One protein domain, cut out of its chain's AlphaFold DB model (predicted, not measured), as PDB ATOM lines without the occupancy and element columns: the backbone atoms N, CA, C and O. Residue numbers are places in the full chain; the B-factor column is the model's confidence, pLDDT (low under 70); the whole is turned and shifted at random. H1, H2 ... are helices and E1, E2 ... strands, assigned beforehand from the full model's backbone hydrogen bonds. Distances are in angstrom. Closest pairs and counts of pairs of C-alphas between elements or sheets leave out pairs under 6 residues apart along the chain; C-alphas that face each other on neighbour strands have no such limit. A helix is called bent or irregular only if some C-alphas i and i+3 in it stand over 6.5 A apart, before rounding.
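What this domain is: This is residues 62 to 187 and 267 to 342 of the 905 residues of the protein "Hepar_II_III_N domain-containing protein" of Lentisphaerae bacterium RIFOXYB12_FULL_65_16 (UniProt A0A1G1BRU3). Three helices, H5, H6 and H7, form an up-and-down bundle, with H8 folding back from H7 to pack on H6 and H7, H1 crossing H5 steeply, and H3 packed on one end of H6. A small strand hairpin, E1 and E2, lies near one end of H1, and residues 122 to 162, a long stretch with no named element, reach out toward one end of the domain. The printed part has 202 residues, with eight named helices and two named strands that follow along the chain as H1, E1, E2, H2, H3, H4, H5, H6, H7, H8; the two strands are antiparallel, and the class is mostly helix, with 109 residues in helices and 6 in strands. The whole is compact, with a radius of gyration of the C-alphas of 16.7 A and spans of 49 by 38 by 34 A.

How they stand to each other: E1, residues 86 to 88, and E2, residues 94 to 96, are an antiparallel hairpin, with N 87 and O 95 at 3.0 A and N 95 and O 87 at 2.9 A, within hydrogen-bond range. The closest C-alphas of H1, residues 69 to 83, and E1 are those of Ala 81 and Val 87, 6.9 A apart. H1 touches H5, residues 173 to 185, at a steep tilt of 59 degrees, opposite ways; Ser 79 and Leu 177 have the closest C-alphas, 5.6 A. H5 touches residues 305 to 313 of H7, residues 296 to 315, at a shallow tilt of 8 degrees, the same way; the closest C-alphas are those of Pro 175 and Ala 309, 4.2 A. H5 also touches residues 267 to 274 of H6, residues 267 to 284, opposite ways at 22 degrees, a shallow tilt; the closest C-alphas are those of Tyr 181 and Thr 267, 6.0 A. H6 and H7 are close but not clearly touching, with C-alphas 271 and 313 the closest at 6.7 A. H7 and H8, residues 322 to 341, are a helical hairpin at a shallow tilt of 31 degrees, with C-alphas 296 and 339 the closest at 6.0 A. H8 touches H6 at a steep tilt of 50 degrees, with C-alphas 282 and 331 the closest at 7.2 A. H3, residues 111 to 121, touches residues 279 to 284 of H6 at a shallow tilt of 9 degrees, opposite ways; C-alphas 117 and 283 are the closest, 4.4 A. H2, residues 105 to 108, touches H3, with C-alphas 105 and 114 the closest at 6.7 A. H4, residues 163 to 170, touches residues 298 to 305 of H7, with C-alphas 170 and 302 the closest at 4.2 A. Every O i to N i+4 pair is within hydrogen-bond range in H1, H4, H5, H7 and H8, against 5 of 7 in H3 and 12 of 14 in H6; H2 is too short for such a pair.

Where its parts are: H1 begins at C-alpha 69 (43.997, 61.881, -18.710) and is 21.3 A long. H6, 26.6 A, begins at C-alpha 267 (41.016, 45.846, -12.496). H7 is 28.8 A long, and H8, 28.3 A, ends at C-alpha 341 (63.935, 27.459, -38.135). H5 is 18.9 A, H3 15.5 A and H4 10.3 A long; E1, E2 and H2 are 7.1, 6.9 and 5.1 A. H3 and H6 are irregular: C-alphas 112 and 115 are 7.5 A apart, and C-alphas 268 and 271 are 7.1 A apart.

The domain as a whole: The two C-alphas farthest apart, those of Glu 156 and Ala 187, are 51.1 A from each other. Residues 188 to 266 are not printed, and C-alphas 187 and 267 are 13.3 A apart across the cut. The links H3 to H4, 41 residues, and H6 to H7, 11 residues, are long. The mean pLDDT of the printed part is 89.0; residues 62 to 65, 99 to 103, 186 to 187 and 267 to 268 are under 70.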
ATOM      1  N   PRO A  62      58.775  49.583  -9.909       59.34
ATOM      2  CA  PRO A  62      57.527  49.649 -10.669       59.34
ATOM      3  C   PRO A  62      57.366  51.001 -11.360       59.34
ATOM      4  O   PRO A  62      57.499  52.051 -10.728       59.34
ATOM      5  N   PHE A  63      57.085  50.982 -12.661       63.44
ATOM      6  CA  PHE A  63      56.947  52.202 -13.440       63.44
ATOM      7  C   PHE A  63      55.659  52.206 -14.242       63.44
ATOM      8  O   PHE A  63      55.492  51.421 -15.171       63.44
ATOM      9  N   PHE A  64      54.803  53.163 -13.899       69.88
ATOM     10  CA  PHE A  64      53.681  53.609 -14.708       69.88
ATOM     11  C   PHE A  64      53.738  55.135 -14.677       69.88
ATOM     12  O   PHE A  64      53.546  55.708 -13.600       69.88
ATOM     13  N   PRO A  65      54.103  55.799 -15.790       65.88
ATOM     14  CA  PRO A  65      54.134  57.251 -15.807       65.88
ATOM     15  C   PRO A  65      52.723  57.775 -15.557       65.88
ATOM     16  O   PRO A  65      51.737  57.090 -15.839       65.88
ATOM     17  N   ALA A  66      52.624  59.006 -15.057       70.19
ATOM     18  CA  ALA A  66      51.360  59.722 -15.105       70.19
ATOM     19  C   ALA A  66      50.993  59.906 -16.583       70.19
ATOM     20  O   ALA A  66      51.601  60.714 -17.280       70.19
ATOM     21  N   LEU A  67      50.064  59.089 -17.075       76.38
ATOM     22  CA  LEU A  67      49.562  59.212 -18.436       76.38
ATOM     23  C   LEU A  67      48.688  60.459 -18.535       76.38
ATOM     24  O   LEU A  67      48.035  60.846 -17.563       76.38
ATOM     25  N   ALA A  68      48.640  61.057 -19.726       79.88
ATOM     26  CA  ALA A  68      47.646  62.080 -20.016       79.88
ATOM     27  C   ALA A  68      46.235  61.535 -19.694       79.88
ATOM     28  O   ALA A  68      45.967  60.361 -19.991       79.88
ATOM     29  N   PRO A  69      45.336  62.336 -19.089       81.06
ATOM     30  CA  PRO A  69      43.997  61.881 -18.710       81.06
ATOM     31  C   PRO A  69      43.229  61.226 -19.862       81.06
ATOM     32  O   PRO A  69      42.542  60.224 -19.664       81.06
ATOM     33  N   GLU A  70      43.373  61.755 -21.075       80.38
ATOM     34  CA  GLU A  70      42.769  61.230 -22.297       80.38
ATOM     35  C   GLU A  70      43.335  59.850 -22.641       80.38
ATOM     36  O   GLU A  70      42.569  58.910 -22.832       80.38
ATOM     37  N   THR A  71      44.662  59.689 -22.622       81.56
ATOM     38  CA  THR A  71      45.328  58.397 -22.846       81.56
ATOM     39  C   THR A  71      44.872  57.351 -21.833       81.56
ATOM     40  O   THR A  71      44.585  56.212 -22.200       81.56
ATOM     41  N   GLN A  72      44.765  57.731 -20.556       82.31
ATOM     42  CA  GLN A  72      44.278  56.834 -19.511       82.31
ATOM     43  C   GLN A  72      42.828  56.407 -19.771       82.31
ATOM     44  O   GLN A  72      42.522  55.220 -19.682       82.31
ATOM     45  N   ARG A  73      41.940  57.346 -20.125       83.19
ATOM     46  CA  ARG A  73      40.542  57.037 -20.472       83.19
ATOM     47  C   ARG A  73      40.453  56.091 -21.665       83.19
ATOM     48  O   ARG A  73      39.703  55.122 -21.597       83.19
ATOM     49  N   THR A  74      41.234  56.331 -22.717       85.25
ATOM     50  CA  THR A  74      41.252  55.462 -23.899       85.25
ATOM     51  C   THR A  74      41.752  54.063 -23.549       85.25
ATOM     52  O   THR A  74      41.108  53.092 -23.920       85.25
ATOM     53  N   LEU A  75      42.837  53.925 -22.779       86.50
ATOM     54  CA  LEU A  75      43.331  52.609 -22.348       86.50
ATOM     55  C   LEU A  75      42.293  51.826 -21.534       86.50
ATOM     56  O   LEU A  75      42.139  50.625 -21.745       86.50
ATOM     57  N   LEU A  76      41.572  52.495 -20.630       86.00
ATOM     58  CA  LEU A  76      40.507  51.859 -19.853       86.00
ATOM     59  C   LEU A  76      39.350  51.409 -20.754       86.00
ATOM     60  O   LEU A  76      38.964  50.244 -20.698       86.00
ATOM     61  N   PHE A  77      38.883  52.280 -21.649       86.81
ATOM     62  CA  PHE A  77      37.850  51.950 -22.633       86.81
ATOM     63  C   PHE A  77      38.236  50.746 -23.507       86.81
ATOM     64  O   PHE A  77      37.459  49.804 -23.665       86.81
ATOM     65  N   LEU A  78      39.461  50.735 -24.040       88.81
ATOM     66  CA  LEU A  78      39.964  49.619 -24.841       88.81
ATOM     67  C   LEU A  78      40.047  48.332 -24.008       88.81
ATOM     68  O   LEU A  78      39.666  47.268 -24.489       88.81
ATOM     69  N   SER A  79      40.477  48.420 -22.744       89.75
ATOM     70  CA  SER A  79      40.567  47.254 -21.859       89.75
ATOM     71  C   SER A  79      39.210  46.592 -21.595       89.75
ATOM     72  O   SER A  79      39.133  45.365 -21.557       89.75
ATOM     73  N   GLU A  80      38.130  47.373 -21.499       87.56
ATOM     74  CA  GLU A  80      36.763  46.850 -21.386       87.56
ATOM     75  C   GLU A  80      36.338  46.113 -22.658       87.56
ATOM     76  O   GLU A  80      35.789  45.011 -22.589       87.56
ATOM     77  N   ALA A  81      36.641  46.683 -23.827       89.75
ATOM     78  CA  ALA A  81      36.366  46.033 -25.100       89.75
ATOM     79  C   ALA A  81      37.123  44.697 -25.217       89.75
ATOM     80  O   ALA A  81      36.528  43.681 -25.584       89.75
ATOM     81  N   TYR A  82      38.394  44.659 -24.814       92.00
ATOM     82  CA  TYR A  82      39.210  43.444 -24.825       92.00
ATOM     83  C   TYR A  82      38.721  42.377 -23.839       92.00
ATOM     84  O   TYR A  82      38.699  41.205 -24.207       92.00
ATOM     85  N   LEU A  83      38.251  42.756 -22.643       91.06
ATOM     86  CA  LEU A  83      37.592  41.836 -21.699       91.06
ATOM     87  C   LEU A  83      36.296  41.242 -22.273       91.06
ATOM     88  O   LEU A  83      35.930  40.113 -21.959       91.06
ATOM     89  N   ALA A  84      35.613  41.976 -23.153       89.94
ATOM     90  CA  ALA A  84      34.467  41.482 -23.913       89.94
ATOM     91  C   ALA A  84      34.863  40.741 -25.210       89.94
ATOM     92  O   ALA A  84      33.992  40.413 -26.020       89.94
ATOM     93  N   HIS A  85      36.162  40.502 -25.430       91.69
ATOM     94  CA  HIS A  85      36.745  39.915 -26.642       91.69
ATOM     95  C   HIS A  85      36.301  40.654 -27.911       91.69
ATOM     96  O   HIS A  85      36.059  40.049 -28.958       91.69
ATOM     97  N   ARG A  86      36.149  41.975 -27.808       91.06
ATOM     98  CA  ARG A  86      35.973  42.870 -28.944       91.06
ATOM     99  C   ARG A  86      37.332  43.437 -29.316       91.06
ATOM    100  O   ARG A  86      38.052  43.918 -28.450       91.06
ATOM    101  N   VAL A  87      37.671  43.385 -30.596       89.38
ATOM    102  CA  VAL A  87      38.919  43.932 -31.142       89.38
ATOM    103  C   VAL A  87      38.636  44.640 -32.462       89.38
ATOM    104  O   VAL A  87      37.777  44.199 -33.226       89.38
ATOM    105  N   ASP A  88      39.351  45.727 -32.730       86.00
ATOM    106  CA  ASP A  88      39.409  46.333 -34.059       86.00
ATOM    107  C   ASP A  88      40.529  45.655 -34.857       86.00
ATOM    108  O   ASP A  88      41.691  45.670 -34.448       86.00
ATOM    109  N   LEU A  89      40.159  45.004 -35.960       86.12
ATOM    110  CA  LEU A  89      41.087  44.291 -36.837       86.12
ATOM    111  C   LEU A  89      41.185  45.049 -38.156       86.12
ATOM    112  O   LEU A  89      40.175  45.257 -38.828       86.12
ATOM    113  N   LEU A  90      42.399  45.393 -38.570       79.69
ATOM    114  CA  LEU A  90      42.752  46.130 -39.784       79.69
ATOM    115  C   LEU A  90      42.217  47.565 -39.812       79.69
ATOM    116  O   LEU A  90      42.187  48.182 -40.873       79.69
ATOM    117  N   GLY A  91      41.773  48.084 -38.665       74.94
ATOM    118  CA  GLY A  91      41.103  49.376 -38.585       74.94
ATOM    119  C   GLY A  91      39.743  49.386 -39.280       74.94
ATOM    120  O   GLY A  91      39.274  50.458 -39.634       74.94
ATOM    121  N   THR A  92      39.116  48.226 -39.533       71.44
ATOM    122  CA  THR A  92      37.798  48.153 -40.198       71.44
ATOM    123  C   THR A  92      36.628  48.208 -39.222       71.44
ATOM    124  O   THR A  92      35.486  48.001 -39.632       71.44
ATOM    125  N   GLY A  93      36.897  48.365 -37.928       76.56
ATOM    126  CA  GLY A  93      35.890  48.381 -36.881       76.56
ATOM    127  C   GLY A  93      35.876  47.129 -36.005       76.56
ATOM    128  O   GLY A  93      36.488  46.095 -36.289       76.56
ATOM    129  N   TRP A  94      35.141  47.260 -34.902       84.44
ATOM    130  CA  TRP A  94      35.133  46.323 -33.786       84.44
ATOM    131  C   TRP A  94      34.336  45.053 -34.079       84.44
ATOM    132  O   TRP A  94      33.144  45.102 -34.376       84.44
ATOM    133  N   VAL A  95      34.981  43.903 -33.894       86.75
ATOM    134  CA  VAL A  95      34.378  42.572 -34.037       86.75
ATOM    135  C   VAL A  95      34.547  41.764 -32.756       86.75
ATOM    136  O   VAL A  95      35.547  41.894 -32.054       86.75
ATOM    137  N   CYS A  96      33.565  40.923 -32.441       88.38
ATOM    138  CA  CYS A  96      33.608  40.043 -31.275       88.38
ATOM    139  C   CYS A  96      34.168  38.668 -31.671       88.38
ATOM    140  O   CYS A  96      33.547  37.945 -32.450       88.38
ATOM    141  N   VAL A  97      35.339  38.299 -31.145       88.25
ATOM    142  CA  VAL A  97      36.133  37.148 -31.632       88.25
ATOM    143  C   VAL A  97      35.906  35.840 -30.862       88.25
ATOM    144  O   VAL A  97      36.462  34.804 -31.219       88.25
ATOM    145  N   ASN A  98      35.060  35.857 -29.828       79.00
ATOM    146  CA  ASN A  98      34.666  34.666 -29.057       79.00
ATOM    147  C   ASN A  98      33.275  34.118 -29.424       79.00
ATOM    148  O   ASN A  98      32.787  33.174 -28.801       79.00
ATOM    149  N   ARG A  99      32.610  34.721 -30.418       64.62
ATOM    150  CA  ARG A  99      31.278  34.304 -30.896       64.62
ATOM    151  C   ARG A  99      31.329  33.264 -32.004       64.62
ATOM    152  O   ARG A  99      30.313  32.642 -32.310       64.62
ATOM    153  N   ALA A 100      32.500  33.058 -32.587       56.56
ATOM    154  CA  ALA A 100      32.730  31.968 -33.509       56.56
ATOM    155  C   ALA A 100      32.903  30.667 -32.707       56.56
ATOM    156  O   ALA A 100      33.603  30.633 -31.702       56.56
ATOM    157  N   ARG A 101      32.151  29.639 -33.116       62.78
ATOM    158  CA  ARG A 101      32.287  28.204 -32.805       62.78
ATOM    159  C   ARG A 101      33.157  27.827 -31.585       62.78
ATOM    160  O   ARG A 101      34.368  28.002 -31.569       62.78
ATOM    161  N   LYS A 102      32.573  27.104 -30.617       61.28
ATOM    162  CA  LYS A 102      33.350  26.474 -29.529       61.28
ATOM    163  C   LYS A 102      34.415  25.522 -30.096       61.28
ATOM    164  O   LYS A 102      34.065  24.454 -30.598       61.28
ATOM    165  N   VAL A 103      35.693  25.884 -29.948       64.81
ATOM    166  CA  VAL A 103      36.845  25.049 -30.330       64.81
ATOM    167  C   VAL A 103      36.762  23.697 -29.625       64.81
ATOM    168  O   VAL A 103      36.841  23.615 -28.393       64.81
ATOM    169  N   ASN A 104      36.620  22.624 -30.405       74.88
ATOM    170  CA  ASN A 104      36.611  21.256 -29.897       74.88
ATOM    171  C   ASN A 104      37.967  20.585 -30.157       74.88
ATOM    172  O   ASN A 104      38.195  20.003 -31.223       74.88
ATOM    173  N   ILE A 105      38.851  20.625 -29.150       76.75
ATOM    174  CA  ILE A 105      40.220  20.078 -29.227       76.75
ATOM    175  C   ILE A 105      40.251  18.621 -29.713       76.75
ATOM    176  O   ILE A 105      41.185  18.243 -30.423       76.75
ATOM    177  N   GLU A 106      39.241  17.805 -29.386       77.31
ATOM    178  CA  GLU A 106      39.188  16.391 -29.786       77.31
ATOM    179  C   GLU A 106      39.275  16.199 -31.301       77.31
ATOM    180  O   GLU A 106      39.982  15.314 -31.800       77.31
ATOM    181  N   ASN A 107      38.589  17.075 -32.031       81.00
ATOM    182  CA  ASN A 107      38.404  16.958 -33.469       81.00
ATOM    183  C   ASN A 107      39.308  17.929 -34.237       81.00
ATOM    184  O   ASN A 107      39.812  17.599 -35.316       81.00
ATOM    185  N   GLU A 108      39.577  19.099 -33.661       84.19
ATOM    186  CA  GLU A 108      40.235  20.215 -34.345       84.19
ATOM    187  C   GLU A 108      41.758  20.209 -34.190       84.19
ATOM    188  O   GLU A 108      42.455  20.740 -35.052       84.19
ATOM    189  N   ILE A 109      42.303  19.518 -33.181       91.69
ATOM    190  CA  ILE A 109      43.752  19.382 -32.997       91.69
ATOM    191  C   ILE A 109      44.267  18.054 -33.572       91.69
ATOM    192  O   ILE A 109      43.627  16.989 -33.527       91.69
ATOM    193  N   ASN A 110      45.463  18.101 -34.164       90.88
ATOM    194  CA  ASN A 110      46.117  16.907 -34.690       90.88
ATOM    195  C   ASN A 110      46.420  15.900 -33.549       90.88
ATOM    196  O   ASN A 110      46.787  16.323 -32.452       90.88
ATOM    197  N   PRO A 111      46.287  14.573 -33.778       92.44
ATOM    198  CA  PRO A 111      46.399  13.556 -32.723       92.44
ATOM    199  C   PRO A 111      47.657  13.662 -31.858       92.44
ATOM    200  O   PRO A 111      47.580  13.481 -30.648       92.44
ATOM    201  N   ALA A 112      48.796  13.995 -32.473       93.06
ATOM    202  CA  ALA A 112      50.087  14.043 -31.799       93.06
ATOM    203  C   ALA A 112      50.182  15.147 -30.730       93.06
ATOM    204  O   ALA A 112      50.992  15.028 -29.815       93.06
ATOM    205  N   ASN A 113      49.350  16.187 -30.827       95.12
ATOM    206  CA  ASN A 113      49.360  17.346 -29.934       95.12
ATOM    207  C   ASN A 113      48.173  17.394 -28.954       95.12
ATOM    208  O   ASN A 113      48.186  18.200 -28.026       95.12
ATOM    209  N   ARG A 114      47.153  16.531 -29.112       93.69
ATOM    210  CA  ARG A 114      45.907  16.610 -28.318       93.69
ATOM    211  C   ARG A 114      46.133  16.494 -26.817       93.69
ATOM    212  O   ARG A 114      45.525  17.237 -26.058       93.69
ATOM    213  N   THR A 115      46.970  15.552 -26.383       93.56
ATOM    214  CA  THR A 115      47.196  15.305 -24.950       93.56
ATOM    215  C   THR A 115      47.721  16.550 -24.252       93.56
ATOM    216  O   THR A 115      47.229  16.913 -23.188       93.56
ATOM    217  N   GLU A 116      48.687  17.222 -24.869       93.25
ATOM    218  CA  GLU A 116      49.287  18.413 -24.285       93.25
ATOM    219  C   GLU A 116      48.360  19.626 -24.403       93.25
ATOM    220  O   GLU A 116      48.155  20.330 -23.419       93.25
ATOM    221  N   ALA A 117      47.683  19.795 -25.542       94.56
ATOM    222  CA  ALA A 117      46.661  20.826 -25.712       94.56
ATOM    223  C   ALA A 117      45.547  20.733 -24.648       94.56
ATOM    224  O   ALA A 117      45.146  21.749 -24.084       94.56
ATOM    225  N   ARG A 118      45.090  19.518 -24.298       94.31
ATOM    226  CA  ARG A 118      44.120  19.302 -23.205       94.31
ATOM    227  C   ARG A 118      44.664  19.717 -21.843       94.31
ATOM    228  O   ARG A 118      43.933  20.327 -21.071       94.31
ATOM    229  N   ARG A 119      45.924  19.383 -21.541       93.88
ATOM    230  CA  ARG A 119      46.561  19.755 -20.267       93.88
ATOM    231  C   ARG A 119      46.637  21.268 -20.104       93.88
ATOM    232  O   ARG A 119      46.318  21.762 -19.033       93.88
ATOM    233  N   ILE A 120      47.007  21.983 -21.164       94.31
ATOM    234  CA  ILE A 120      47.085  23.450 -21.160       94.31
ATOM    235  C   ILE A 120      45.685  24.055 -21.051       94.31
ATOM    236  O   ILE A 120      45.465  24.930 -20.223       94.31
ATOM    237  N   ARG A 121      44.709  23.540 -21.812       92.56
ATOM    238  CA  ARG A 121      43.316  24.004 -21.734       92.56
ATOM    239  C   ARG A 121      42.714  23.826 -20.340       92.56
ATOM    240  O   ARG A 121      41.925  24.661 -19.923       92.56
ATOM    241  N   ALA A 122      43.096  22.779 -19.611       94.06
ATOM    242  CA  ALA A 122      42.647  22.557 -18.235       94.06
ATOM    243  C   ALA A 122      43.166  23.609 -17.232       94.06
ATOM    244  O   ALA A 122      42.726  23.612 -16.086       94.06
ATOM    245  N   LEU A 123      44.099  24.480 -17.639       94.56
ATOM    246  CA  LEU A 123      44.548  25.621 -16.840       94.56
ATOM    247  C   LEU A 123      43.658  26.859 -17.020       94.56
ATOM    248  O   LEU A 123      43.764  27.774 -16.204       94.56
ATOM    249  N   LEU A 124      42.819  26.913 -18.060       92.81
ATOM    250  CA  LEU A 124      41.896  28.027 -18.276       92.81
ATOM    251  C   LEU A 124      40.859  28.102 -17.162       92.81
ATOM    252  O   LEU A 124      40.416  27.080 -16.632       92.81
ATOM    253  N   ASP A 125      40.435  29.323 -16.857       92.69
ATOM    254  CA  ASP A 125      39.315  29.524 -15.952       92.69
ATOM    255  C   ASP A 125      37.995  29.054 -16.578       92.69
ATOM    256  O   ASP A 125      37.791  29.112 -17.791       92.69
ATOM    257  N   THR A 126      37.076  28.574 -15.742       87.81
ATOM    258  CA  THR A 126      35.840  27.905 -16.186       87.81
ATOM    259  C   THR A 126      34.829  28.828 -16.869       87.81
ATOM    260  O   THR A 126      34.004  28.361 -17.650       87.81
ATOM    261  N   ASP A 127      34.867  30.115 -16.547       88.25
ATOM    262  CA  ASP A 127      34.040  31.206 -17.075       88.25
ATOM    263  C   ASP A 127      34.698  31.944 -18.256       88.25
ATOM    264  O   ASP A 127      34.072  32.828 -18.836       88.25
ATOM    265  N   TYR A 128      35.932  31.590 -18.638       90.56
ATOM    266  CA  TYR A 128      36.593  32.178 -19.803       90.56
ATOM    267  C   TYR A 128      35.941  31.702 -21.112       90.56
ATOM    268  O   TYR A 128      35.672  30.512 -21.301       90.56
ATOM    269  N   ALA A 129      35.720  32.635 -22.041       88.38
ATOM    270  CA  ALA A 129      35.136  32.369 -23.353       88.38
ATOM    271  C   ALA A 129      36.241  32.220 -24.422       88.38
ATOM    272  O   ALA A 129      36.855  33.216 -24.780       88.38
ATOM    273  N   PRO A 130      36.500  31.019 -24.977       89.69
ATOM    274  CA  PRO A 130      37.579  30.820 -25.949       89.69
ATOM    275  C   PRO A 130      37.453  31.677 -27.211       89.69
ATOM    276  O   PRO A 130      36.347  31.932 -27.688       89.69
ATOM    277  N   ILE A 131      38.595  32.063 -27.776       91.62
ATOM    278  CA  ILE A 131      38.693  32.810 -29.035       91.62
ATOM    279  C   ILE A 131      38.857  31.825 -30.199       91.62
ATOM    280  O   ILE A 131      39.616  30.855 -30.110       91.62
ATOM    281  N   ASP A 132      38.176  32.079 -31.317       90.50
ATOM    282  CA  ASP A 132      38.395  31.316 -32.550       90.50
ATOM    283  C   ASP A 132      39.592  31.878 -33.326       90.50
ATOM    284  O   ASP A 132      39.478  32.700 -34.236       90.50
ATOM    285  N   TRP A 133      40.781  31.413 -32.952       93.62
ATOM    286  CA  TRP A 133      42.041  31.864 -33.539       93.62
ATOM    287  C   TRP A 133      42.211  31.504 -35.020       93.62
ATOM    288  O   TRP A 133      43.135  32.012 -35.652       93.62
ATOM    289  N   GLN A 134      41.405  30.592 -35.576       93.62
ATOM    290  CA  GLN A 134      41.548  30.161 -36.969       93.62
ATOM    291  C   GLN A 134      40.542  30.827 -37.908       93.62
ATOM    292  O   GLN A 134      40.534  30.494 -39.095       93.62
ATOM    293  N   ALA A 135      39.685  31.710 -37.404       91.81
ATOM    294  CA  ALA A 135      38.653  32.352 -38.198       91.81
ATOM    295  C   ALA A 135      39.122  33.691 -38.777       91.81
ATOM    296  O   ALA A 135      39.638  34.561 -38.077       91.81
ATOM    297  N   ASP A 136      38.842  33.895 -40.059       91.88
ATOM    298  CA  ASP A 136      38.537  35.225 -40.561       91.88
ATOM    299  C   ASP A 136      37.088  35.532 -40.167       91.88
ATOM    300  O   ASP A 136      36.132  35.173 -40.857       91.88
ATOM    301  N   VAL A 137      36.929  36.175 -39.010       87.69
ATOM    302  CA  VAL A 137      35.618  36.508 -38.435       87.69
ATOM    303  C   VAL A 137      34.790  37.456 -39.311       87.69
ATOM    304  O   VAL A 137      33.588  37.569 -39.088       87.69
ATOM    305  N   LYS A 138      35.399  38.122 -40.304       84.56
ATOM    306  CA  LYS A 138      34.692  39.029 -41.219       84.56
ATOM    307  C   LYS A 138      34.030  38.268 -42.363       84.56
ATOM    308  O   LYS A 138      32.898  38.579 -42.718       84.56
ATOM    309  N   SER A 139      34.707  37.264 -42.922       87.12
ATOM    310  CA  SER A 139      34.141  36.418 -43.987       87.12
ATOM    311  C   SER A 139      33.441  35.157 -43.472       87.12
ATOM    312  O   SER A 139      32.711  34.504 -44.217       87.12
ATOM    313  N   GLY A 140      33.683  34.778 -42.213       87.56
ATOM    314  CA  GLY A 140      33.263  33.499 -41.639       87.56
ATOM    315  C   GLY A 140      34.125  32.310 -42.085       87.56
ATOM    316  O   GLY A 140      33.837  31.169 -41.718       87.56
ATOM    317  N   TYR A 141      35.180  32.540 -42.876       91.12
ATOM    318  CA  TYR A 141      36.086  31.479 -43.303       91.12
ATOM    319  C   TYR A 141      36.985  31.012 -42.157       91.12
ATOM    320  O   TYR A 141      37.479  31.809 -41.368       91.12
ATOM    321  N   HIS A 142      37.244  29.706 -42.092       91.88
ATOM    322  CA  HIS A 142      37.978  29.096 -40.988       91.88
ATOM    323  C   HIS A 142      39.069  28.143 -41.495       91.88
ATOM    324  O   HIS A 142      38.793  27.161 -42.196       91.88
ATOM    325  N   TRP A 143      40.322  28.381 -41.096       93.88
ATOM    326  CA  TRP A 143      41.451  27.496 -41.402       93.88
ATOM    327  C   TRP A 143      41.510  26.299 -40.444       93.88
ATOM    328  O   TRP A 143      41.162  26.368 -39.275       93.88
ATOM    329  N   SER A 144      41.968  25.140 -40.917       93.56
ATOM    330  CA  SER A 144      42.101  23.975 -40.032       93.56
ATOM    331  C   SER A 144      43.365  24.066 -39.173       93.56
ATOM    332  O   SER A 144      44.476  24.031 -39.708       93.56
ATOM    333  N   ALA A 145      43.213  24.027 -37.845       93.44
ATOM    334  CA  ALA A 145      44.319  23.874 -36.889       93.44
ATOM    335  C   ALA A 145      45.068  22.525 -37.018       93.44
ATOM    336  O   ALA A 145      46.092  22.295 -36.378       93.44
ATOM    337  N   ARG A 146      44.589  21.603 -37.869       94.12
ATOM    338  CA  ARG A 146      45.261  20.330 -38.198       94.12
ATOM    339  C   ARG A 146      46.231  20.465 -39.366       94.12
ATOM    340  O   ARG A 146      47.047  19.565 -39.586       94.12
ATOM    341  N   THR A 147      46.108  21.531 -40.152       95.38
ATOM    342  CA  THR A 147      46.943  21.751 -41.329       95.38
ATOM    343  C   THR A 147      48.342  22.136 -40.877       95.38
ATOM    344  O   THR A 147      48.518  23.009 -40.033       95.38
ATOM    345  N   TRP A 148      49.353  21.455 -41.415       96.56
ATOM    346  CA  TRP A 148      50.744  21.810 -41.147       96.56
ATOM    347  C   TRP A 148      51.011  23.208 -41.706       96.56
ATOM    348  O   TRP A 148      50.601  23.489 -42.825       96.56
ATOM    349  N   TYR A 149      51.683  24.071 -40.952       95.31
ATOM    350  CA  TYR A 149      51.765  25.509 -41.236       95.31
ATOM    351  C   TYR A 149      52.162  25.879 -42.680       95.31
ATOM    352  O   TYR A 149      51.550  26.755 -43.277       95.31
ATOM    353  N   ARG A 150      53.113  25.164 -43.300       94.00
ATOM    354  CA  ARG A 150      53.523  25.427 -44.699       94.00
ATOM    355  C   ARG A 150      52.552  24.904 -45.764       94.00
ATOM    356  O   ARG A 150      52.777  25.124 -46.948       94.00
ATOM    357  N   ASP A 151      51.538  24.142 -45.364       94.31
ATOM    358  CA  ASP A 151      50.454  23.669 -46.234       94.31
ATOM    359  C   ASP A 151      49.221  24.588 -46.173       94.31
ATOM    360  O   ASP A 151      48.247  24.344 -46.887       94.31
ATOM    361  N   ILE A 152      49.238  25.628 -45.330       93.75
ATOM    362  CA  ILE A 152      48.171  26.627 -45.264       93.75
ATOM    363  C   ILE A 152      48.097  27.371 -46.604       93.75
ATOM    364  O   ILE A 152      49.107  27.807 -47.154       93.75
ATOM    365  N   ARG A 153      46.880  27.495 -47.141       90.00
ATOM    366  CA  ARG A 153      46.577  28.236 -48.372       90.00
ATOM    367  C   ARG A 153      45.807  29.503 -48.025       90.00
ATOM    368  O   ARG A 153      44.895  29.450 -47.198       90.00
ATOM    369  N   TYR A 154      46.164  30.611 -48.664       88.62
ATOM    370  CA  TYR A 154      45.515  31.915 -48.526       88.62
ATOM    371  C   TYR A 154      45.686  32.737 -49.813       88.62
ATOM    372  O   TYR A 154      46.550  32.426 -50.631       88.62
ATOM    373  N   GLY A 155      44.836  33.752 -50.007       77.69
ATOM    374  CA  GLY A 155      44.846  34.630 -51.189       77.69
ATOM    375  C   GLY A 155      44.171  34.060 -52.447       77.69
ATOM    376  O   GLY A 155      44.171  34.713 -53.483       77.69
ATOM    377  N   GLU A 156      43.599  32.854 -52.376       77.88
ATOM    378  CA  GLU A 156      42.933  32.185 -53.513       77.88
ATOM    379  C   GLU A 156      41.398  32.311 -53.482       77.88
ATOM    380  O   GLU A 156      40.737  32.025 -54.478       77.88
ATOM    381  N   ARG A 157      40.813  32.696 -52.340       81.94
ATOM    382  CA  ARG A 157      39.358  32.746 -52.137       81.94
ATOM    383  C   ARG A 157      38.882  34.198 -52.028       81.94
ATOM    384  O   ARG A 157      39.351  34.886 -51.123       81.94
ATOM    385  N   PRO A 158      37.952  34.652 -52.888       81.81
ATOM    386  CA  PRO A 158      37.369  35.987 -52.778       81.81
ATOM    387  C   PRO A 158      36.729  36.224 -51.407       81.81
ATOM    388  O   PRO A 158      36.097  35.324 -50.854       81.81
ATOM    389  N   GLY A 159      36.902  37.427 -50.865       83.88
ATOM    390  CA  GLY A 159      36.350  37.846 -49.574       83.88
ATOM    391  C   GLY A 159      37.101  37.337 -48.340       83.88
ATOM    392  O   GLY A 159      36.889  37.881 -47.265       83.88
ATOM    393  N   VAL A 160      37.988  36.345 -48.474       89.25
ATOM    394  CA  VAL A 160      38.743  35.768 -47.352       89.25
ATOM    395  C   VAL A 160      40.062  36.508 -47.161       89.25
ATOM    396  O   VAL A 160      40.882  36.540 -48.080       89.25
ATOM    397  N   ASP A 161      40.308  37.026 -45.955       89.38
ATOM    398  CA  ASP A 161      41.551  37.722 -45.622       89.38
ATOM    399  C   ASP A 161      42.316  37.024 -44.491       89.38
ATOM    400  O   ASP A 161      41.924  37.024 -43.324       89.38
ATOM    401  N   VAL A 162      43.466  36.442 -44.838       91.31
ATOM    402  CA  VAL A 162      44.358  35.769 -43.877       91.31
ATOM    403  C   VAL A 162      44.939  36.731 -42.842       91.31
ATOM    404  O   VAL A 162      45.357  36.308 -41.765       91.31
ATOM    405  N   LYS A 163      44.934  38.033 -43.136       90.12
ATOM    406  CA  LYS A 163      45.456  39.037 -42.220       90.12
ATOM    407  C   LYS A 163      44.581  39.205 -40.978       90.12
ATOM    408  O   LYS A 163      45.104  39.587 -39.940       90.12
ATOM    409  N   VAL A 164      43.293  38.851 -41.047       91.88
ATOM    410  CA  VAL A 164      42.360  38.913 -39.909       91.88
ATOM    411  C   VAL A 164      42.803  38.002 -38.753       91.88
ATOM    412  O   VAL A 164      43.061  38.531 -37.667       91.88
ATOM    413  N   PRO A 165      42.967  36.672 -38.931       94.25
ATOM    414  CA  PRO A 165      43.469  35.822 -37.852       94.25
ATOM    415  C   PRO A 165      44.917  36.150 -37.470       94.25
ATOM    416  O   PRO A 165      45.263  36.061 -36.294       94.25
ATOM    417  N   TRP A 166      45.760  36.577 -38.417       95.38
ATOM    418  CA  TRP A 166      47.140  36.964 -38.113       95.38
ATOM    419  C   TRP A 166      47.234  38.196 -37.219       95.38
ATOM    420  O   TRP A 166      47.948  38.152 -36.221       95.38
ATOM    421  N   GLU A 167      46.499  39.269 -37.511       93.12
ATOM    422  CA  GLU A 167      46.510  40.477 -36.686       93.12
ATOM    423  C   GLU A 167      45.947  40.216 -35.290       93.12
ATOM    424  O   GLU A 167      46.560  40.621 -34.302       93.12
ATOM    425  N   LEU A 168      44.855  39.451 -35.192       95.00
ATOM    426  CA  LEU A 168      44.333  38.987 -33.907       95.00
ATOM    427  C   LEU A 168      45.406  38.204 -33.127       95.00
ATOM    428  O   LEU A 168      45.647  38.458 -31.945       95.00
ATOM    429  N   ALA A 169      46.102  37.285 -33.800       96.44
ATOM    430  CA  ALA A 169      47.154  36.470 -33.206       96.44
ATOM    431  C   ALA A 169      48.448  37.240 -32.895       96.44
ATOM    432  O   ALA A 169      49.276  36.711 -32.157       96.44
ATOM    433  N   ARG A 170      48.652  38.472 -33.381       96.69
ATOM    434  CA  ARG A 170      49.756  39.338 -32.909       96.69
ATOM    435  C   ARG A 170      49.552  39.778 -31.461       96.69
ATOM    436  O   ARG A 170      50.529  40.106 -30.793       96.69
ATOM    437  N   MET A 171      48.304  39.768 -30.984       96.50
ATOM    438  CA  MET A 171      47.920  40.091 -29.608       96.50
ATOM    439  C   MET A 171      48.447  41.443 -29.111       96.50
ATOM    440  O   MET A 171      48.930  41.581 -27.984       96.50
ATOM    441  N   GLN A 172      48.361  42.456 -29.970       93.75
ATOM    442  CA  GLN A 172      48.908  43.792 -29.706       93.75
ATOM    443  C   GLN A 172      48.146  44.556 -28.620       93.75
ATOM    444  O   GLN A 172      48.635  45.555 -28.104       93.75
ATOM    445  N   HIS A 173      46.964  44.070 -28.248       94.31
ATOM    446  CA  HIS A 173      46.160  44.581 -27.146       94.31
ATOM    447  C   HIS A 173      46.681  44.156 -25.764       94.31
ATOM    448  O   HIS A 173      46.359  44.801 -24.768       94.31
ATOM    449  N   LEU A 174      47.506  43.105 -25.656       96.19
ATOM    450  CA  LEU A 174      47.975  42.618 -24.349       96.19
ATOM    451  C   LEU A 174      48.865  43.629 -23.599       96.19
ATOM    452  O   LEU A 174      48.645  43.811 -22.399       96.19
ATOM    453  N   PRO A 175      49.823  44.332 -24.241       94.25
ATOM    454  CA  PRO A 175      50.531  45.429 -23.584       94.25
ATOM    455  C   PRO A 175      49.588  46.526 -23.074       94.25
ATOM    456  O   PRO A 175      49.790  47.037 -21.976       94.25
ATOM    457  N   GLN A 176      48.520  46.848 -23.810       93.00
ATOM    458  CA  GLN A 176      47.530  47.849 -23.390       93.00
ATOM    459  C   GLN A 176      46.730  47.396 -22.165       93.00
ATOM    460  O   GLN A 176      46.522  48.200 -21.256       93.00
ATOM    461  N   LEU A 177      46.368  46.109 -22.071       93.44
ATOM    462  CA  LEU A 177      45.784  45.533 -20.849       93.44
ATOM    463  C   LEU A 177      46.728  45.682 -19.647       93.44
ATOM    464  O   LEU A 177      46.294  46.058 -18.556       93.44
ATOM    465  N   ALA A 178      48.024  45.424 -19.842       92.38
ATOM    466  CA  ALA A 178      49.024  45.560 -18.785       92.38
ATOM    467  C   ALA A 178      49.197  47.021 -18.332       92.38
ATOM    468  O   ALA A 178      49.319  47.298 -17.137       92.38
ATOM    469  N   LEU A 179      49.150  47.970 -19.270       90.06
ATOM    470  CA  LEU A 179      49.188  49.408 -18.988       90.06
ATOM    471  C   LEU A 179      47.924  49.885 -18.261       90.06
ATOM    472  O   LEU A 179      48.023  50.619 -17.276       90.06
ATOM    473  N   ALA A 180      46.740  49.433 -18.681       89.44
ATOM    474  CA  ALA A 180      45.481  49.709 -17.990       89.44
ATOM    475  C   ALA A 180      45.516  49.185 -16.541       89.44
ATOM    476  O   ALA A 180      45.163  49.901 -15.603       89.44
ATOM    477  N   TYR A 181      46.049  47.980 -16.325       89.31
ATOM    478  CA  TYR A 181      46.243  47.427 -14.984       89.31
ATOM    479  C   TYR A 181      47.197  48.275 -14.131       89.31
ATOM    480  O   TYR A 181      46.884  48.632 -12.991       89.31
ATOM    481  N   GLY A 182      48.347  48.648 -14.695       85.38
ATOM    482  CA  GLY A 182      49.338  49.466 -14.012       85.38
ATOM    483  C   GLY A 182      48.844  50.868 -13.660       85.38
ATOM    484  O   GLY A 182      49.086  51.331 -12.550       85.38
ATOM    485  N   THR A 183      48.083  51.525 -14.539       79.38
ATOM    486  CA  THR A 183      47.490  52.851 -14.265       79.38
ATOM    487  C   THR A 183      46.459  52.812 -13.138       79.38
ATOM    488  O   THR A 183      46.403  53.730 -12.320       79.38
ATOM    489  N   CYS A 184      45.692  51.724 -13.019       75.19
ATOM    490  CA  CYS A 184      44.727  51.548 -11.933       75.19
ATOM    491  C   CYS A 184      45.392  51.373 -10.559       75.19
ATOM    492  O   CYS A 184      44.852  51.835  -9.549       75.19
ATOM    493  N   ARG A 185      46.570  50.736 -10.512       70.12
ATOM    494  CA  ARG A 185      47.352  50.536  -9.274       70.12
ATOM    495  C   ARG A 185      48.346  51.663  -8.990       70.12
ATOM    496  O   ARG A 185      48.719  51.866  -7.839       70.12
ATOM    497  N   GLY A 186      48.770  52.380 -10.027       52.44
ATOM    498  CA  GLY A 186      49.901  53.302 -10.031       52.44
ATOM    499  C   GLY A 186      49.579  54.768  -9.753       52.44
ATOM    500  O   GLY A 186      50.473  55.585  -9.916       52.44
ATOM    501  N   ALA A 187      48.365  55.138  -9.332       36.53
ATOM    502  CA  ALA A 187      48.105  56.496  -8.848       36.53
ATOM    503  C   ALA A 187      48.603  56.629  -7.394       36.53
ATOM    504  O   ALA A 187      47.905  56.163  -6.484       36.53
ATOM    505  N   THR A 267      39.549  45.687 -12.533       55.12
ATOM    506  CA  THR A 267      41.016  45.846 -12.496       55.12
ATOM    507  C   THR A 267      41.737  44.586 -12.015       55.12
ATOM    508  O   THR A 267      42.842  44.298 -12.472       55.12
ATOM    509  N   CYS A 268      41.108  43.775 -11.160       60.31
ATOM    510  CA  CYS A 268      41.641  42.473 -10.754       60.31
ATOM    511  C   CYS A 268      41.541  41.398 -11.854       60.31
ATOM    512  O   CYS A 268      42.262  40.403 -11.777       60.31
ATOM    513  N   SER A 269      40.707  41.582 -12.885       81.50
ATOM    514  CA  SER A 269      40.533  40.603 -13.967       81.50
ATOM    515  C   SER A 269      41.503  40.766 -15.143       81.50
ATOM    516  O   SER A 269      41.618  39.838 -15.935       81.50
ATOM    517  N   LEU A 270      42.246  41.874 -15.270       93.25
ATOM    518  CA  LEU A 270      43.135  42.094 -16.429       93.25
ATOM    519  C   LEU A 270      44.320  41.104 -16.514       93.25
ATOM    520  O   LEU A 270      44.535  40.545 -17.591       93.25
ATOM    521  N   PRO A 271      45.072  40.808 -15.429       94.75
ATOM    522  CA  PRO A 271      46.132  39.794 -15.491       94.75
ATOM    523  C   PRO A 271      45.572  38.389 -15.746       94.75
ATOM    524  O   PRO A 271      46.176  37.580 -16.450       94.75
ATOM    525  N   ARG A 272      44.389  38.109 -15.190       95.00
ATOM    526  CA  ARG A 272      43.645  36.867 -15.405       95.00
ATOM    527  C   ARG A 272      43.268  36.695 -16.880       95.00
ATOM    528  O   ARG A 272      43.470  35.619 -17.434       95.00
ATOM    529  N   GLU A 273      42.788  37.759 -17.516       95.88
ATOM    530  CA  GLU A 273      42.439  37.772 -18.936       95.88
ATOM    531  C   GLU A 273      43.663  37.536 -19.826       95.88
ATOM    532  O   GLU A 273      43.651  36.645 -20.671       95.88
ATOM    533  N   PHE A 274      44.768  38.247 -19.568       97.56
ATOM    534  CA  PHE A 274      46.049  38.006 -20.239       97.56
ATOM    535  C   PHE A 274      46.473  36.534 -20.158       97.56
ATOM    536  O   PHE A 274      46.778  35.910 -21.178       97.56
ATOM    537  N   ARG A 275      46.446  35.959 -18.948       97.56
ATOM    538  CA  ARG A 275      46.761  34.545 -18.711       97.56
ATOM    539  C   ARG A 275      45.870  33.627 -19.550       97.56
ATOM    540  O   ARG A 275      46.383  32.708 -20.189       97.56
ATOM    541  N   ASN A 276      44.558  33.859 -19.549       96.88
ATOM    542  CA  ASN A 276      43.610  32.996 -20.247       96.88
ATOM    543  C   ASN A 276      43.745  33.090 -21.772       96.88
ATOM    544  O   ASN A 276      43.809  32.047 -22.415       96.88
ATOM    545  N   GLN A 277      43.888  34.284 -22.355       97.62
ATOM    546  CA  GLN A 277      44.080  34.419 -23.806       97.62
ATOM    547  C   GLN A 277      45.366  33.743 -24.293       97.62
ATOM    548  O   GLN A 277      45.367  33.064 -25.322       97.62
ATOM    549  N   VAL A 278      46.456  33.868 -23.530       98.44
ATOM    550  CA  VAL A 278      47.724  33.193 -23.831       98.44
ATOM    551  C   VAL A 278      47.560  31.670 -23.764       98.44
ATOM    552  O   VAL A 278      47.929  30.973 -24.708       98.44
ATOM    553  N   LEU A 279      46.981  31.131 -22.686       97.56
ATOM    554  CA  LEU A 279      46.752  29.684 -22.543       97.56
ATOM    555  C   LEU A 279      45.818  29.131 -23.626       97.56
ATOM    556  O   LEU A 279      46.073  28.049 -24.161       97.56
ATOM    557  N   ASP A 280      44.765  29.871 -23.961       96.12
ATOM    558  CA  ASP A 280      43.796  29.506 -24.989       96.12
ATOM    559  C   ASP A 280      44.458  29.449 -26.365       96.12
ATOM    560  O   ASP A 280      44.335  28.444 -27.072       96.12
ATOM    561  N   PHE A 281      45.274  30.452 -26.700       97.25
ATOM    562  CA  PHE A 281      46.068  30.427 -27.921       97.25
ATOM    563  C   PHE A 281      46.996  29.216 -27.964       97.25
ATOM    564  O   PHE A 281      46.988  28.496 -28.962       97.25
ATOM    565  N   ILE A 282      47.768  28.952 -26.902       97.12
ATOM    566  CA  ILE A 282      48.712  27.822 -26.871       97.12
ATOM    567  C   ILE A 282      47.965  26.492 -27.065       97.12
ATOM    568  O   ILE A 282      48.414  25.633 -27.827       97.12
ATOM    569  N   ALA A 283      46.816  26.315 -26.409       95.25
ATOM    570  CA  ALA A 283      46.021  25.095 -26.513       95.25
ATOM    571  C   ALA A 283      45.377  24.913 -27.902       95.25
ATOM    572  O   ALA A 283      45.307  23.787 -28.401       95.25
ATOM    573  N   ALA A 284      44.919  25.999 -28.532       94.25
ATOM    574  CA  ALA A 284      44.249  25.975 -29.834       94.25
ATOM    575  C   ALA A 284      45.217  26.015 -31.036       94.25
ATOM    576  O   ALA A 284      44.828  25.656 -32.149       94.25
ATOM    577  N   ASN A 285      46.478  26.410 -30.829       95.94
ATOM    578  CA  ASN A 285      47.471  26.619 -31.890       95.94
ATOM    579  C   ASN A 285      48.772  25.843 -31.620       95.94
ATOM    580  O   ASN A 285      49.802  26.462 -31.325       95.94
ATOM    581  N   PRO A 286      48.783  24.502 -31.748       95.94
ATOM    582  CA  PRO A 286      50.001  23.720 -31.563       95.94
ATOM    583  C   PRO A 286      51.138  24.222 -32.465       95.94
ATOM    584  O   PRO A 286      50.886  24.503 -33.644       95.94
ATOM    585  N   PRO A 287      52.393  24.271 -31.981       96.50
ATOM    586  CA  PRO A 287      53.519  24.743 -32.777       96.50
ATOM    587  C   PRO A 287      53.585  24.066 -34.144       96.50
ATOM    588  O   PRO A 287      53.514  22.838 -34.234       96.50
ATOM    589  N   ARG A 288      53.775  24.861 -35.208       95.88
ATOM    590  CA  ARG A 288      53.861  24.394 -36.611       95.88
ATOM    591  C   ARG A 288      52.541  23.863 -37.199       95.88
ATOM    592  O   ARG A 288      52.560  23.185 -38.230       95.88
ATOM    593  N   PHE A 289      51.394  24.180 -36.609       96.69
ATOM    594  CA  PHE A 289      50.080  23.824 -37.150       96.69
ATOM    595  C   PHE A 289      49.100  25.000 -37.108       96.69
ATOM    596  O   PHE A 289      49.145  25.814 -36.196       96.69
ATOM    597  N   GLY A 290      48.191  25.064 -38.081       95.75
ATOM    598  CA  GLY A 290      47.209  26.143 -38.201       95.75
ATOM    599  C   GLY A 290      47.760  27.411 -38.854       95.75
ATOM    600  O   GLY A 290      48.949  27.513 -39.173       95.75
ATOM    601  N   VAL A 291      46.863  28.374 -39.081       96.50
ATOM    602  CA  VAL A 291      47.164  29.616 -39.815       96.50
ATOM    603  C   VAL A 291      48.141  30.519 -39.053       96.50
ATOM    604  O   VAL A 291      49.009  31.137 -39.663       96.50
ATOM    605  N   ASN A 292      48.104  30.498 -37.717       97.56
ATOM    606  CA  ASN A 292      48.889  31.385 -36.839       97.56
ATOM    607  C   ASN A 292      50.379  31.028 -36.694       97.56
ATOM    608  O   ASN A 292      51.124  31.711 -35.985       97.56
ATOM    609  N   TRP A 293      50.812  29.957 -37.362       97.88
ATOM    610  CA  TRP A 293      52.215  29.563 -37.497       97.88
ATOM    611  C   TRP A 293      52.699  29.619 -38.954       97.88
ATOM    612  O   TRP A 293      53.797  29.145 -39.233       97.88
ATOM    613  N   ALA A 294      51.877  30.106 -39.894       96.62
ATOM    614  CA  ALA A 294      52.194  30.098 -41.324       96.62
ATOM    615  C   ALA A 294      53.148  31.228 -41.745       96.62
ATOM    616  O   ALA A 294      53.976  31.004 -42.628       96.62
ATOM    617  N   CYS A 295      53.041  32.396 -41.108       96.50
ATOM    618  CA  CYS A 295      53.878  33.574 -41.332       96.50
ATOM    619  C   CYS A 295      54.786  33.791 -40.111       96.50
ATOM    620  O   CYS A 295      54.288  33.862 -38.983       96.50
ATOM    621  N   THR A 296      56.107  33.836 -40.310       98.00
ATOM    622  CA  THR A 296      57.077  33.895 -39.203       98.00
ATOM    623  C   THR A 296      57.075  35.276 -38.548       98.00
ATOM    624  O   THR A 296      57.096  35.349 -37.318       98.00
ATOM    625  N   MET A 297      56.889  36.343 -39.327       98.00
ATOM    626  CA  MET A 297      56.690  37.709 -38.845       98.00
ATOM    627  C   MET A 297      55.591  37.788 -37.777       98.00
ATOM    628  O   MET A 297      55.796  38.376 -36.715       98.00
ATOM    629  N   ASP A 298      54.434  37.158 -38.003       98.00
ATOM    630  CA  ASP A 298      53.327  37.172 -37.038       98.00
ATOM    631  C   ASP A 298      53.651  36.373 -35.764       98.00
ATOM    632  O   ASP A 298      53.260  36.759 -34.661       98.00
ATOM    633  N   VAL A 299      54.421  35.282 -35.889       98.75
ATOM    634  CA  VAL A 299      54.961  34.519 -34.747       98.75
ATOM    635  C   VAL A 299      55.921  35.387 -33.926       98.75
ATOM    636  O   VAL A 299      55.876  35.370 -32.694       98.75
ATOM    637  N   ALA A 300      56.766  36.163 -34.602       98.81
ATOM    638  CA  ALA A 300      57.768  37.032 -34.005       98.81
ATOM    639  C   ALA A 300      57.149  38.245 -33.286       98.81
ATOM    640  O   ALA A 300      57.503  38.534 -32.141       98.81
ATOM    641  N   ILE A 301      56.164  38.903 -33.904       98.69
ATOM    642  CA  ILE A 301      55.423  40.013 -33.286       98.69
ATOM    643  C   ILE A 301      54.633  39.517 -32.066       98.69
ATOM    644  O   ILE A 301      54.671  40.160 -31.014       98.69
ATOM    645  N   ARG A 302      53.963  38.358 -32.160       98.69
ATOM    646  CA  ARG A 302      53.194  37.787 -31.041       98.69
ATOM    647  C   ARG A 302      54.060  37.561 -29.806       98.69
ATOM    648  O   ARG A 302      53.695  38.011 -28.721       98.69
ATOM    649  N   VAL A 303      55.211  36.894 -29.953       98.69
ATOM    650  CA  VAL A 303      56.073  36.594 -28.798       98.69
ATOM    651  C   VAL A 303      56.642  37.869 -28.166       98.69
ATOM    652  O   VAL A 303      56.743  37.942 -26.944       98.69
ATOM    653  N   ALA A 304      56.938  38.907 -28.957       98.44
ATOM    654  CA  ALA A 304      57.356  40.202 -28.424       98.44
ATOM    655  C   ALA A 304      56.241  40.871 -27.596       98.44
ATOM    656  O   ALA A 304      56.488  41.285 -26.464       98.44
ATOM    657  N   ASN A 305      55.003  40.907 -28.108       98.38
ATOM    658  CA  ASN A 305      53.856  41.482 -27.390       98.38
ATOM    659  C   ASN A 305      53.532  40.707 -26.103       98.38
ATOM    660  O   ASN A 305      53.260  41.320 -25.071       98.38
ATOM    661  N   TRP A 306      53.631  39.375 -26.130       98.31
ATOM    662  CA  TRP A 306      53.483  38.523 -24.945       98.31
ATOM    663  C   TRP A 306      54.491  38.866 -23.850       98.31
ATOM    664  O   TRP A 306      54.115  39.021 -22.690       98.31
ATOM    665  N   LEU A 307      55.766  38.980 -24.218       97.38
ATOM    666  CA  LEU A 307      56.853  39.233 -23.276       97.38
ATOM    667  C   LEU A 307      56.783  40.648 -22.692       97.38
ATOM    668  O   LEU A 307      56.923  40.811 -21.483       97.38
ATOM    669  N   VAL A 308      56.485  41.658 -23.516       94.94
ATOM    670  CA  VAL A 308      56.288  43.037 -23.041       94.94
ATOM    671  C   VAL A 308      55.089  43.127 -22.095       94.94
ATOM    672  O   VAL A 308      55.202  43.728 -21.028       94.94
ATOM    673  N   ALA A 309      53.958  42.501 -22.435       95.44
ATOM    674  CA  ALA A 309      52.790  42.465 -21.559       95.44
ATOM    675  C   ALA A 309      53.097  41.762 -20.226       95.44
ATOM    676  O   ALA A 309      52.771  42.296 -19.166       95.44
ATOM    677  N   TYR A 310      53.771  40.608 -20.268       95.12
ATOM    678  CA  TYR A 310      54.198  39.870 -19.076       95.12
ATOM    679  C   TYR A 310      55.065  40.735 -18.151       95.12
ATOM    680  O   TYR A 310      54.759  40.860 -16.963       95.12
ATOM    681  N   ASP A 311      56.094  41.391 -18.692       91.31
ATOM    682  CA  ASP A 311      56.977  42.274 -17.928       91.31
ATOM    683  C   ASP A 311      56.210  43.449 -17.303       91.31
ATOM    684  O   ASP A 311      56.394  43.745 -16.120       91.31
ATOM    685  N   LEU A 312      55.314  44.090 -18.061       90.12
ATOM    686  CA  LEU A 312      54.481  45.189 -17.568       90.12
ATOM    687  C   LEU A 312      53.541  44.732 -16.443       90.12
ATOM    688  O   LEU A 312      53.475  45.388 -15.403       90.12
ATOM    689  N   PHE A 313      52.872  43.585 -16.585       91.75
ATOM    690  CA  PHE A 313      52.028  43.020 -15.528       91.75
ATOM    691  C   PHE A 313      52.834  42.704 -14.265       91.75
ATOM    692  O   PHE A 313      52.448  43.112 -13.167       91.75
ATOM    693  N   ARG A 314      53.981  42.027 -14.401       89.69
ATOM    694  CA  ARG A 314      54.870  41.706 -13.272       89.69
ATOM    695  C   ARG A 314      55.362  42.975 -12.577       89.69
ATOM    696  O   ARG A 314      55.367  43.040 -11.350       89.69
ATOM    697  N   LYS A 315      55.706  44.018 -13.340       85.75
ATOM    698  CA  LYS A 315      56.101  45.327 -12.796       85.75
ATOM    699  C   LYS A 315      54.958  46.080 -12.128       85.75
ATOM    700  O   LYS A 315      55.210  46.787 -11.161       85.75
ATOM    701  N   ALA A 316      53.721  45.891 -12.570       86.25
ATOM    702  CA  ALA A 316      52.524  46.358 -11.870       86.25
ATOM    703  C   ALA A 316      52.175  45.532 -10.619       86.25
ATOM    704  O   ALA A 316      51.154  45.788  -9.975       86.25
ATOM    705  N   GLY A 317      52.988  44.530 -10.272       87.31
ATOM    706  CA  GLY A 317      52.776  43.662  -9.120       87.31
ATOM    707  C   GLY A 317      51.709  42.593  -9.345       87.31
ATOM    708  O   GLY A 317      51.052  42.202  -8.380       87.31
ATOM    709  N   ALA A 318      51.478  42.171 -10.593       89.81
ATOM    710  CA  ALA A 318      50.694  40.977 -10.876       89.81
ATOM    711  C   ALA A 318      51.514  39.712 -10.576       89.81
ATOM    712  O   ALA A 318      52.715  39.627 -10.861       89.81
ATOM    713  N   GLU A 319      50.839  38.703 -10.043       89.62
ATOM    714  CA  GLU A 319      51.398  37.378  -9.803       89.62
ATOM    715  C   GLU A 319      50.727  36.369 -10.729       89.62
ATOM    716  O   GLU A 319      49.518  36.432 -10.958       89.62
ATOM    717  N   PHE A 320      51.518  35.443 -11.262       91.00
ATOM    718  CA  PHE A 320      51.033  34.359 -12.099       91.00
ATOM    719  C   PHE A 320      51.418  33.019 -11.479       91.00
ATOM    720  O   PHE A 320      52.462  32.892 -10.844       91.00
ATOM    721  N   ASP A 321      50.556  32.017 -11.638       89.31
ATOM    722  CA  ASP A 321      50.804  30.698 -11.072       89.31
ATOM    723  C   ASP A 321      51.890  29.939 -11.856       89.31
ATOM    724  O   ASP A 321      51.993  30.049 -13.079       89.31
ATOM    725  N   GLY A 322      52.675  29.106 -11.165       89.00
ATOM    726  CA  GLY A 322      53.815  28.414 -11.777       89.00
ATOM    727  C   GLY A 322      53.452  27.457 -12.924       89.00
ATOM    728  O   GLY A 322      54.304  27.162 -13.762       89.00
ATOM    729  N   ARG A 323      52.197  26.978 -13.016       91.44
ATOM    730  CA  ARG A 323      51.765  26.139 -14.151       91.44
ATOM    731  C   ARG A 323      51.567  26.984 -15.403       91.44
ATOM    732  O   ARG A 323      51.970  26.550 -16.483       91.44
ATOM    733  N   PHE A 324      50.991  28.179 -15.263       93.62
ATOM    734  CA  PHE A 324      50.958  29.157 -16.348       93.62
ATOM    735  C   PHE A 324      52.372  29.556 -16.770       93.62
ATOM    736  O   PHE A 324      52.684  29.455 -17.952       93.62
ATOM    737  N   GLU A 325      53.236  29.949 -15.829       92.38
ATOM    738  CA  GLU A 325      54.594  30.407 -16.154       92.38
ATOM    739  C   GLU A 325      55.402  29.330 -16.893       92.38
ATOM    740  O   GLU A 325      56.084  29.633 -17.872       92.38
ATOM    741  N   ALA A 326      55.258  28.057 -16.509       90.50
ATOM    742  CA  ALA A 326      55.884  26.942 -17.217       90.50
ATOM    743  C   ALA A 326      55.341  26.763 -18.648       90.50
ATOM    744  O   ALA A 326      56.119  26.589 -19.590       90.50
ATOM    745  N   ALA A 327      54.017  26.824 -18.839       93.62
ATOM    746  CA  ALA A 327      53.405  26.730 -20.167       93.62
ATOM    747  C   ALA A 327      53.801  27.916 -21.063       93.62
ATOM    748  O   ALA A 327      54.113  27.726 -22.243       93.62
ATOM    749  N   PHE A 328      53.840  29.118 -20.487       95.50
ATOM    750  CA  PHE A 328      54.225  30.355 -21.150       95.50
ATOM    751  C   PHE A 328      55.689  30.327 -21.588       95.50
ATOM    752  O   PHE A 328      55.977  30.484 -22.773       95.50
ATOM    753  N   ALA A 329      56.616  30.035 -20.671       93.62
ATOM    754  CA  ALA A 329      58.043  29.977 -20.970       93.62
ATOM    755  C   ALA A 329      58.388  28.898 -22.004       93.62
ATOM    756  O   ALA A 329      59.188  29.132 -22.915       93.62
ATOM    757  N   ARG A 330      57.731  27.734 -21.918       93.44
ATOM    758  CA  ARG A 330      57.835  26.701 -22.949       93.44
ATOM    759  C   ARG A 330      57.389  27.232 -24.308       93.44
ATOM    760  O   ARG A 330      58.089  27.021 -25.296       93.44
ATOM    761  N   SER A 331      56.256  27.929 -24.370       96.69
ATOM    762  CA  SER A 331      55.774  28.471 -25.636       96.69
ATOM    763  C   SER A 331      56.706  29.551 -26.188       96.69
ATOM    764  O   SER A 331      56.981  29.545 -27.383       96.69
ATOM    765  N   VAL A 332      57.295  30.409 -25.349       97.06
ATOM    766  CA  VAL A 332      58.337  31.364 -25.781       97.06
ATOM    767  C   VAL A 332      59.517  30.632 -26.437       97.06
ATOM    768  O   VAL A 332      59.985  31.043 -27.500       97.06
ATOM    769  N   HIS A 333      59.960  29.505 -25.868       95.56
ATOM    770  CA  HIS A 333      60.996  28.669 -26.482       95.56
ATOM    771  C   HIS A 333      60.547  28.069 -27.826       95.56
ATOM    772  O   HIS A 333      61.309  28.072 -28.792       95.56
ATOM    773  N   GLU A 334      59.302  27.600 -27.929       96.50
ATOM    774  CA  GLU A 334      58.726  27.084 -29.180       96.50
ATOM    775  C   GLU A 334      58.631  28.158 -30.274       96.50
ATOM    776  O   GLU A 334      58.884  27.856 -31.443       96.50
ATOM    777  N   HIS A 335      58.323  29.406 -29.905       98.38
ATOM    778  CA  HIS A 335      58.356  30.552 -30.812       98.38
ATOM    779  C   HIS A 335      59.785  30.811 -31.300       98.38
ATOM    780  O   HIS A 335      59.999  30.860 -32.509       98.38
ATOM    781  N   ALA A 336      60.778  30.870 -30.403       97.44
ATOM    782  CA  ALA A 336      62.185  31.042 -30.782       97.44
ATOM    783  C   ALA A 336      62.681  29.925 -31.722       97.44
ATOM    784  O   ALA A 336      63.280  30.203 -32.762       97.44
ATOM    785  N   LEU A 337      62.358  28.663 -31.406       95.38
ATOM    786  CA  LEU A 337      62.655  27.505 -32.257       95.38
ATOM    787  C   LEU A 337      62.006  27.625 -33.639       95.38
ATOM    788  O   LEU A 337      62.622  27.268 -34.647       95.38
ATOM    789  N   HIS A 338      60.751  28.078 -33.695       97.19
ATOM    790  CA  HIS A 338      60.047  28.263 -34.955       97.19
ATOM    791  C   HIS A 338      60.695  29.367 -35.788       97.19
ATOM    792  O   HIS A 338      60.994  29.115 -36.953       97.19
ATOM    793  N   ILE A 339      60.946  30.536 -35.195       98.44
ATOM    794  CA  ILE A 339      61.522  31.700 -35.874       98.44
ATOM    795  C   ILE A 339      62.903  31.353 -36.435       98.44
ATOM    796  O   ILE A 339      63.109  31.398 -37.646       98.44
ATOM    797  N   ALA A 340      63.816  30.858 -35.594       96.62
ATOM    798  CA  ALA A 340      65.158  30.465 -36.028       96.62
ATOM    799  C   ALA A 340      65.150  29.357 -37.104       96.62
ATOM    800  O   ALA A 340      66.073  29.254 -37.912       96.62
ATOM    801  N   GLY A 341      64.111  28.514 -37.135       94.12
ATOM    802  CA  GLY A 341      63.935  27.459 -38.135       94.12
ATOM    803  C   GLY A 341      63.215  27.884 -39.424       94.12
ATOM    804  O   GLY A 341      63.170  27.083 -40.369       94.12
ATOM    805  N   ASN A 342      62.633  29.087 -39.465       95.81
ATOM    806  CA  ASN A 342      61.763  29.576 -40.541       95.81
ATOM    807  C   ASN A 342      61.998  31.052 -40.897       95.81
ATOM    808  O   ASN A 342      61.073  31.692 -41.385       95.81
TER     809      ASN A 342